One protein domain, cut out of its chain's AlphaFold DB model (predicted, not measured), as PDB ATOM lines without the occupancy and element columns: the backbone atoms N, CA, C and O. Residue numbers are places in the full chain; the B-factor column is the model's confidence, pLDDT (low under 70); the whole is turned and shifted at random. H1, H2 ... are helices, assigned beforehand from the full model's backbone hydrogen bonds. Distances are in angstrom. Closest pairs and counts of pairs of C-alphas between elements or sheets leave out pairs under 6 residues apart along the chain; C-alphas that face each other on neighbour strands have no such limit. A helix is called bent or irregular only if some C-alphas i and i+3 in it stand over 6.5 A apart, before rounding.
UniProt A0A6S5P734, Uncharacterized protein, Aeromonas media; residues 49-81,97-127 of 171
ATOM      1  N   ILE A  49      80.286 116.961  87.909       86.81
ATOM      2  CA  ILE A  49      80.028 116.478  89.275       86.81
ATOM      3  C   ILE A  49      81.062 117.043  90.251       86.81
ATOM      4  O   ILE A  49      80.702 117.550  91.308       86.81
ATOM      5  N   SER A  50      82.343 117.033  89.878       87.25
ATOM      6  CA  SER A  50      83.405 117.559  90.735       87.25
ATOM      7  C   SER A  50      83.282 119.075  90.957       87.25
ATOM      8  O   SER A  50      83.590 119.551  92.045       87.25
ATOM      9  N   GLN A  51      82.750 119.818  89.981       89.44
ATOM     10  CA  GLN A  51      82.388 121.234  90.141       89.44
ATOM     11  C   GLN A  51      81.279 121.441  91.180       89.44
ATOM     12  O   GLN A  51      81.435 122.258  92.078       89.44
ATOM     13  N   GLN A  52      80.203 120.645  91.124       88.69
ATOM     14  CA  GLN A  52      79.119 120.712  92.116       88.69
ATOM     15  C   GLN A  52      79.622 120.419  93.537       88.69
ATOM     16  O   GLN A  52      79.236 121.100  94.484       88.69
ATOM     17  N   VAL A  53      80.523 119.440  93.690       88.75
ATOM     18  CA  VAL A  53      81.157 119.131  94.982       88.75
ATOM     19  C   VAL A  53      82.030 120.292  95.465       88.75
ATOM     20  O   VAL A  53      81.995 120.633  96.646       88.75
ATOM     21  N   TYR A  54      82.788 120.920  94.565       89.75
ATOM     22  CA  TYR A  54      83.609 122.085  94.887       89.75
ATOM     23  C   TYR A  54      82.756 123.274  95.361       89.75
ATOM     24  O   TYR A  54      83.064 123.873  96.391       89.75
ATOM     25  N   ASP A  55      81.655 123.578  94.672       88.50
ATOM     26  CA  ASP A  55      80.754 124.675  95.042       88.50
ATOM     27  C   ASP A  55      80.073 124.419  96.397       88.50
ATOM     28  O   ASP A  55      79.965 125.324  97.234       88.50
ATOM     29  N   LEU A  56      79.673 123.168  96.658       88.88
ATOM     30  CA  LEU A  56      79.121 122.750  97.948       88.88
ATOM     31  C   LEU A  56      80.156 122.920  99.072       88.88
ATOM     32  O   LEU A  56      79.838 123.476 100.126       88.88
ATOM     33  N   HIS A  57      81.401 122.492  98.829       89.50
ATOM     34  CA  HIS A  57      82.509 122.668  99.765       89.50
ATOM     35  C   HIS A  57      82.770 124.152 100.054       89.50
ATOM     36  O   HIS A  57      82.907 124.549 101.210       89.50
ATOM     37  N   MET A  58      82.807 124.994  99.022       90.06
ATOM     38  CA  MET A  58      83.071 126.418  99.210       90.06
ATOM     39  C   MET A  58      81.945 127.095 100.002       90.06
ATOM     40  O   MET A  58      82.201 127.909 100.887       90.06
ATOM     41  N   THR A  59      80.697 126.701  99.746       89.44
ATOM     42  CA  THR A  59      79.524 127.211 100.468       89.44
ATOM     43  C   THR A  59      79.574 126.855 101.954       89.44
ATOM     44  O   THR A  59      79.423 127.740 102.798       89.44
ATOM     45  N   ILE A  60      79.827 125.584 102.299       90.00
ATOM     46  CA  ILE A  60      79.912 125.175 103.710       90.00
ATOM     47  C   ILE A  60      81.104 125.823 104.414       90.00
ATOM     48  O   ILE A  60      80.981 126.249 105.559       90.00
ATOM     49  N   PHE A  61      82.230 125.979 103.714       91.56
ATOM     50  CA  PHE A  61      83.402 126.661 104.247       91.56
ATOM     51  C   PHE A  61      83.089 128.116 104.624       91.56
ATOM     52  O   PHE A  61      83.412 128.541 105.734       91.56
ATOM     53  N   TYR A  62      82.378 128.859 103.768       91.12
ATOM     54  CA  TYR A  62      81.956 130.225 104.093       91.12
ATOM     55  C   TYR A  62      81.021 130.294 105.302       91.12
ATOM     56  O   TYR A  62      81.181 131.182 106.140       91.12
ATOM     57  N   ILE A  63      80.087 129.348 105.438       90.44
ATOM     58  CA  ILE A  63      79.200 129.267 106.608       90.44
ATOM     59  C   ILE A  63      80.019 129.011 107.881       90.44
ATOM     60  O   ILE A  63      79.824 129.695 108.887       90.44
ATOM     61  N   CYS A  64      80.987 128.092 107.833       91.50
ATOM     62  CA  CYS A  64      81.896 127.824 108.947       91.50
ATOM     63  C   CYS A  64      82.706 129.067 109.341       91.50
ATOM     64  O   CYS A  64      82.785 129.395 110.526       91.50
ATOM     65  N   CYS A  65      83.266 129.795 108.371       92.94
ATOM     66  CA  CYS A  65      83.976 131.046 108.633       92.94
ATOM     67  C   CYS A  65      83.061 132.110 109.255       92.94
ATOM     68  O   CYS A  65      83.473 132.783 110.199       92.94
ATOM     69  N   ALA A  66      81.820 132.241 108.777       92.88
ATOM     70  CA  ALA A  66      80.852 133.190 109.318       92.88
ATOM     71  C   ALA A  66      80.503 132.881 110.783       92.88
ATOM     72  O   ALA A  66      80.572 133.769 111.632       92.88
ATOM     73  N   ILE A  67      80.206 131.618 111.106       92.88
ATOM     74  CA  ILE A  67      79.947 131.187 112.489       92.88
ATOM     75  C   ILE A  67      81.194 131.398 113.355       92.88
ATOM     76  O   ILE A  67      81.088 131.917 114.464       92.88
ATOM     77  N   GLY A  68      82.380 131.067 112.836       93.50
ATOM     78  CA  GLY A  68      83.651 131.310 113.514       93.50
ATOM     79  C   GLY A  68      83.831 132.781 113.887       93.50
ATOM     80  O   GLY A  68      84.098 133.088 115.046       93.50
ATOM     81  N   LEU A  69      83.605 133.702 112.948       95.31
ATOM     82  CA  LEU A  69      83.674 135.144 113.208       95.31
ATOM     83  C   LEU A  69      82.650 135.605 114.250       95.31
ATOM     84  O   LEU A  69      82.986 136.436 115.090       95.31
ATOM     85  N   ILE A  70      81.432 135.056 114.240       93.50
ATOM     86  CA  ILE A  70      80.408 135.368 115.249       93.50
ATOM     87  C   ILE A  70      80.870 134.919 116.641       93.50
ATOM     88  O   ILE A  70      80.799 135.700 117.588       93.50
ATOM     89  N   VAL A  71      81.379 133.692 116.771       94.12
ATOM     90  CA  VAL A  71      81.858 133.144 118.052       94.12
ATOM     91  C   VAL A  71      83.072 133.920 118.561       94.12
ATOM     92  O   VAL A  71      83.081 134.359 119.713       94.12
ATOM     93  N   PHE A  72      84.072 134.151 117.706       92.88
ATOM     94  CA  PHE A  72      85.240 134.960 118.054       92.88
ATOM     95  C   PHE A  72      84.844 136.397 118.412       92.88
ATOM     96  O   PHE A  72      85.345 136.942 119.395       92.88
ATOM     97  N   GLY A  73      83.906 136.996 117.678       93.62
ATOM     98  CA  GLY A  73      83.368 138.322 117.965       93.62
ATOM     99  C   GLY A  73      82.659 138.390 119.317       93.62
ATOM    100  O   GLY A  73      82.955 139.279 120.113       93.62
ATOM    101  N   ALA A  74      81.784 137.429 119.623       91.06
ATOM    102  CA  ALA A  74      81.089 137.346 120.908       91.06
ATOM    103  C   ALA A  74      82.065 137.148 122.079       91.06
ATOM    104  O   ALA A  74      81.910 137.770 123.133       91.06
ATOM    105  N   MET A  75      83.109 136.335 121.886       89.94
ATOM    106  CA  MET A  75      84.167 136.139 122.876       89.94
ATOM    107  C   MET A  75      84.951 137.434 123.126       89.94
ATOM    108  O   MET A  75      85.102 137.845 124.278       89.94
ATOM    109  N   LEU A  76      85.404 138.111 122.066       91.50
ATOM    110  CA  LEU A  76      86.125 139.384 122.172       91.50
ATOM    111  C   LEU A  76      85.258 140.471 122.817       91.50
ATOM    112  O   LEU A  76      85.724 141.183 123.709       91.50
ATOM    113  N   TRP A  77      83.986 140.558 122.422       90.00
ATOM    114  CA  TRP A  77      83.013 141.466 123.021       90.00
ATOM    115  C   TRP A  77      82.857 141.212 124.519       90.00
ATOM    116  O   TRP A  77      82.938 142.148 125.313       90.00
ATOM    117  N   SER A  78      82.689 139.947 124.919       86.56
ATOM    118  CA  SER A  78      82.552 139.572 126.328       86.56
ATOM    119  C   SER A  78      83.777 139.992 127.142       86.56
ATOM    120  O   SER A  78      83.628 140.605 128.196       86.56
ATOM    121  N   ILE A  79      84.987 139.755 126.622       86.50
ATOM    122  CA  ILE A  79      86.238 140.128 127.294       86.50
ATOM    123  C   ILE A  79      86.348 141.646 127.471       86.50
ATOM    124  O   ILE A  79      86.697 142.104 128.556       86.50
ATOM    125  N   VAL A  80      86.060 142.434 126.432       85.81
ATOM    126  CA  VAL A  80      86.186 143.900 126.493       85.81
ATOM    127  C   VAL A  80      85.099 144.512 127.379       85.81
ATOM    128  O   VAL A  80      85.397 145.377 128.204       85.81
ATOM    129  N   HIS A  81      83.854 144.053 127.244       82.31
ATOM    130  CA  HIS A  81      82.702 144.622 127.940       82.31
ATOM    131  C   HIS A  81      82.630 144.217 129.420       82.31
ATOM    132  O   HIS A  81      82.335 145.051 130.277       82.31
ATOM    133  N   THR A  97      66.697 128.398 129.851       83.19
ATOM    134  CA  THR A  97      66.239 127.274 129.020       83.19
ATOM    135  C   THR A  97      65.798 127.733 127.619       83.19
ATOM    136  O   THR A  97      65.915 127.008 126.636       83.19
ATOM    137  N   ARG A  98      65.320 128.983 127.493       84.81
ATOM    138  CA  ARG A  98      64.924 129.586 126.209       84.81
ATOM    139  C   ARG A  98      66.111 129.872 125.290       84.81
ATOM    140  O   ARG A  98      66.002 129.644 124.089       84.81
ATOM    141  N   ILE A  99      67.219 130.383 125.828       87.50
ATOM    142  CA  ILE A  99      68.422 130.670 125.032       87.50
ATOM    143  C   ILE A  99      69.107 129.345 124.672       87.50
ATOM    144  O   ILE A  99      69.522 129.171 123.528       87.50
ATOM    145  N   GLU A 100      69.105 128.385 125.603       87.81
ATOM    146  CA  GLU A 100      69.595 127.018 125.394       87.81
ATOM    147  C   GLU A 100      68.914 126.314 124.216       87.81
ATOM    148  O   GLU A 100      69.571 125.763 123.326       87.81
ATOM    149  N   LEU A 101      67.585 126.390 124.161       90.69
ATOM    150  CA  LEU A 101      66.815 125.824 123.059       90.69
ATOM    151  C   LEU A 101      67.091 126.553 121.736       90.69
ATOM    152  O   LEU A 101      67.205 125.922 120.687       90.69
ATOM    153  N   LEU A 102      67.231 127.880 121.772       90.94
ATOM    154  CA  LEU A 102      67.444 128.680 120.568       90.94
ATOM    155  C   LEU A 102      68.807 128.388 119.924       90.94
ATOM    156  O   LEU A 102      68.881 128.172 118.713       90.94
ATOM    157  N   TRP A 103      69.884 128.343 120.717       87.94
ATOM    158  CA  TRP A 103      71.227 128.114 120.177       87.94
ATOM    159  C   TRP A 103      71.473 126.673 119.742       87.94
ATOM    160  O   TRP A 103      72.437 126.437 119.024       87.94
ATOM    161  N   THR A 104      70.669 125.702 120.181       92.00
ATOM    162  CA  THR A 104      70.758 124.307 119.713       92.00
ATOM    163  C   THR A 104      69.871 124.068 118.495       92.00
ATOM    164  O   THR A 104      70.283 123.371 117.568       92.00
ATOM    165  N   ALA A 105      68.697 124.705 118.429       93.06
ATOM    166  CA  ALA A 105      67.793 124.598 117.287       93.06
ATOM    167  C   ALA A 105      68.363 125.242 116.011       93.06
ATOM    168  O   ALA A 105      68.238 124.667 114.929       93.06
ATOM    169  N   ILE A 106      69.014 126.409 116.122       91.12
ATOM    170  CA  ILE A 106      69.573 127.126 114.962       91.12
ATOM    171  C   ILE A 106      70.622 126.275 114.210       91.12
ATOM    172  O   ILE A 106      70.455 126.087 113.002       91.12
ATOM    173  N   PRO A 107      71.657 125.702 114.863       88.12
ATOM    174  CA  PRO A 107      72.619 124.820 114.201       88.12
ATOM    175  C   PRO A 107      71.975 123.605 113.531       88.12
ATOM    176  O   PRO A 107      72.351 123.256 112.415       88.12
ATOM    177  N   VAL A 108      70.982 122.979 114.172       92.75
ATOM    178  CA  VAL A 108      70.287 121.813 113.606       92.75
ATOM    179  C   VAL A 108      69.545 122.183 112.321       92.75
ATOM    180  O   VAL A 108      69.646 121.470 111.324       92.75
ATOM    181  N   LEU A 109      68.846 123.320 112.306       92.75
ATOM    182  CA  LEU A 109      68.097 123.776 111.135       92.75
ATOM    183  C   LEU A 109      69.018 124.079 109.944       92.75
ATOM    184  O   LEU A 109      68.693 123.716 108.812       92.75
ATOM    185  N   ILE A 110      70.188 124.676 110.197       89.50
ATOM    186  CA  ILE A 110      71.201 124.941 109.163       89.50
ATOM    187  C   ILE A 110      71.679 123.628 108.523       89.50
ATOM    188  O   ILE A 110      71.750 123.536 107.298       89.50
ATOM    189  N   LEU A 111      71.947 122.591 109.324       89.94
ATOM    190  CA  LEU A 111      72.383 121.288 108.806       89.94
ATOM    191  C   LEU A 111      71.314 120.619 107.934       89.94
ATOM    192  O   LEU A 111      71.631 120.105 106.862       89.94
ATOM    193  N   VAL A 112      70.047 120.662 108.356       91.56
ATOM    194  CA  VAL A 112      68.933 120.088 107.583       91.56
ATOM    195  C   VAL A 112      68.774 120.799 106.237       91.56
ATOM    196  O   VAL A 112      68.617 120.138 105.212       91.56
ATOM    197  N   ALA A 113      68.877 122.130 106.209       88.94
ATOM    198  CA  ALA A 113      68.788 122.898 104.970       88.94
ATOM    199  C   ALA A 113      69.895 122.526 103.963       88.94
ATOM    200  O   ALA A 113      69.649 122.466 102.758       88.94
ATOM    201  N   MET A 114      71.103 122.226 104.448       88.88
ATOM    202  CA  MET A 114      72.238 121.839 103.600       88.88
ATOM    203  C   MET A 114      72.209 120.376 103.142       88.88
ATOM    204  O   MET A 114      72.892 120.025 102.178       88.88
ATOM    205  N   ALA A 115      71.409 119.521 103.780       89.06
ATOM    206  CA  ALA A 115      71.301 118.119 103.392       89.06
ATOM    207  C   ALA A 115      70.727 117.954 101.973       89.06
ATOM    208  O   ALA A 115      71.221 117.132 101.205       89.06
ATOM    209  N   ALA A 116      69.748 118.778 101.582       89.00
ATOM    210  CA  ALA A 116      69.097 118.686 100.273       89.00
ATOM    211  C   ALA A 116      70.066 118.809  99.067       89.00
ATOM    212  O   ALA A 116      70.105 117.889  98.240       89.00
ATOM    213  N   PRO A 117      70.883 119.878  98.935       85.19
ATOM    214  CA  PRO A 117      71.840 119.982  97.831       85.19
ATOM    215  C   PRO A 117      72.921 118.890  97.885       85.19
ATOM    216  O   PRO A 117      73.314 118.374  96.832       85.19
ATOM    217  N   ALA A 118      73.349 118.477  99.084       84.94
ATOM    218  CA  ALA A 118      74.327 117.404  99.257       84.94
ATOM    219  C   ALA A 118      73.801 116.058  98.725       84.94
ATOM    220  O   ALA A 118      74.468 115.413  97.915       84.94
ATOM    221  N   THR A 119      72.573 115.673  99.091       88.38
ATOM    222  CA  THR A 119      71.938 114.441  98.600       88.38
ATOM    223  C   THR A 119      71.751 114.471  97.087       88.38
ATOM    224  O   THR A 119      72.037 113.482  96.419       88.38
ATOM    225  N   SER A 120      71.341 115.609  96.516       85.62
ATOM    226  CA  SER A 120      71.177 115.726  95.061       85.62
ATOM    227  C   SER A 120      72.489 115.513  94.289       85.62
ATOM    228  O   SER A 120      72.484 114.914  93.214       85.62
ATOM    229  N   THR A 121      73.618 115.959  94.849       86.00
ATOM    230  CA  THR A 121      74.949 115.772  94.251       86.00
ATOM    231  C   THR A 121      75.401 114.319  94.364       86.00
ATOM    232  O   THR A 121      75.941 113.776  93.403       86.00
ATOM    233  N   LEU A 122      75.121 113.668  95.498       86.81
ATOM    234  CA  LEU A 122      75.423 112.252  95.715       86.81
ATOM    235  C   LEU A 122      74.666 111.363  94.724       86.81
ATOM    236  O   LEU A 122      75.275 110.519  94.074       86.81
ATOM    237  N   LEU A 123      73.365 111.605  94.534       87.38
ATOM    238  CA  LEU A 123      72.554 110.839  93.582       87.38
ATOM    239  C   LEU A 123      73.091 110.939  92.148       87.38
ATOM    240  O   LEU A 123      73.117 109.945  91.433       87.38
ATOM    241  N   LYS A 124      73.570 112.119  91.738       85.38
ATOM    242  CA  LYS A 124      74.197 112.307  90.419       85.38
ATOM    243  C   LYS A 124      75.573 111.651  90.297       85.38
ATOM    244  O   LYS A 124      76.033 111.439  89.182       85.38
ATOM    245  N   MET A 125      76.254 111.399  91.412       84.56
ATOM    246  CA  MET A 125      77.576 110.771  91.430       84.56
ATOM    247  C   MET A 125      77.489 109.242  91.336       84.56
ATOM    248  O   MET A 125      78.370 108.628  90.747       84.56
ATOM    249  N   GLU A 126      76.425 108.650  91.883       83.81
ATOM    250  CA  GLU A 126      76.148 107.206  91.814       83.81
ATOM    251  C   GLU A 126      75.496 106.776  90.486       83.81
ATOM    252  O   GLU A 126      75.483 105.588  90.151       83.81
ATOM    253  N   ASP A 127      74.959 107.716  89.697       81.88
ATOM    254  CA  ASP A 127      74.373 107.388  88.396       81.88
ATOM    255  C   ASP A 127      75.458 107.035  87.366       81.88
ATOM    256  O   ASP A 127      76.136 107.893  86.797       81.88
TER     257      ASP A 127
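Overview. This is residues 49 to 81 and 97 to 127 of the 171 residues of an uncharacterized protein of Aeromonas media (UniProt A0A6S5P734). Two long helices make a narrow V, meeting where H1 begins and H2 ends and spreading toward the cut, where residues 68 to 81 of H1 and 97 to 106 of H2 stand free. The 64 printed residues hold H1 then H2, no named strand, and the class is all helix. The whole is only just extended, close to loose, with a radius of gyration of the C-alphas of 16.1 A; its spans are 54 by 25 by 9 A, a rod.

Along the chain. Find C-alpha 49 at (80.028, 116.478, 89.275); from there H1, residues 49 to 81, runs 47.9 A. H2, residues 97 to 126, runs 43.4 A to C-alpha 126 at (76.148, 107.206, 91.814). Near residue 117 it has a kink of 31 degrees; it is neither bent nor irregular, but only just: C-alphas 113 and 116 are 6.3 A apart.

Arrangement. Look at residues 49 to 56 of H1 and 117 to 125 of H2, with which alone the helices touch; the closest C-alphas, of Ile 49 and Met 125, are 6.6 A apart. They run opposite ways at a shallow tilt of 16 degrees. Every O i to N i+4 pair is within hydrogen-bond range in H1, and 23 of 26 in H2.

Size, cuts and confidence. The C-alphas farthest apart, of His 81 and Asp 127, are 54.9 A apart. Residues 82 to 96 are not printed; C-alphas 81 and 97 are 23.9 A apart across the cut. No printed residue is under 70 in pLDDT.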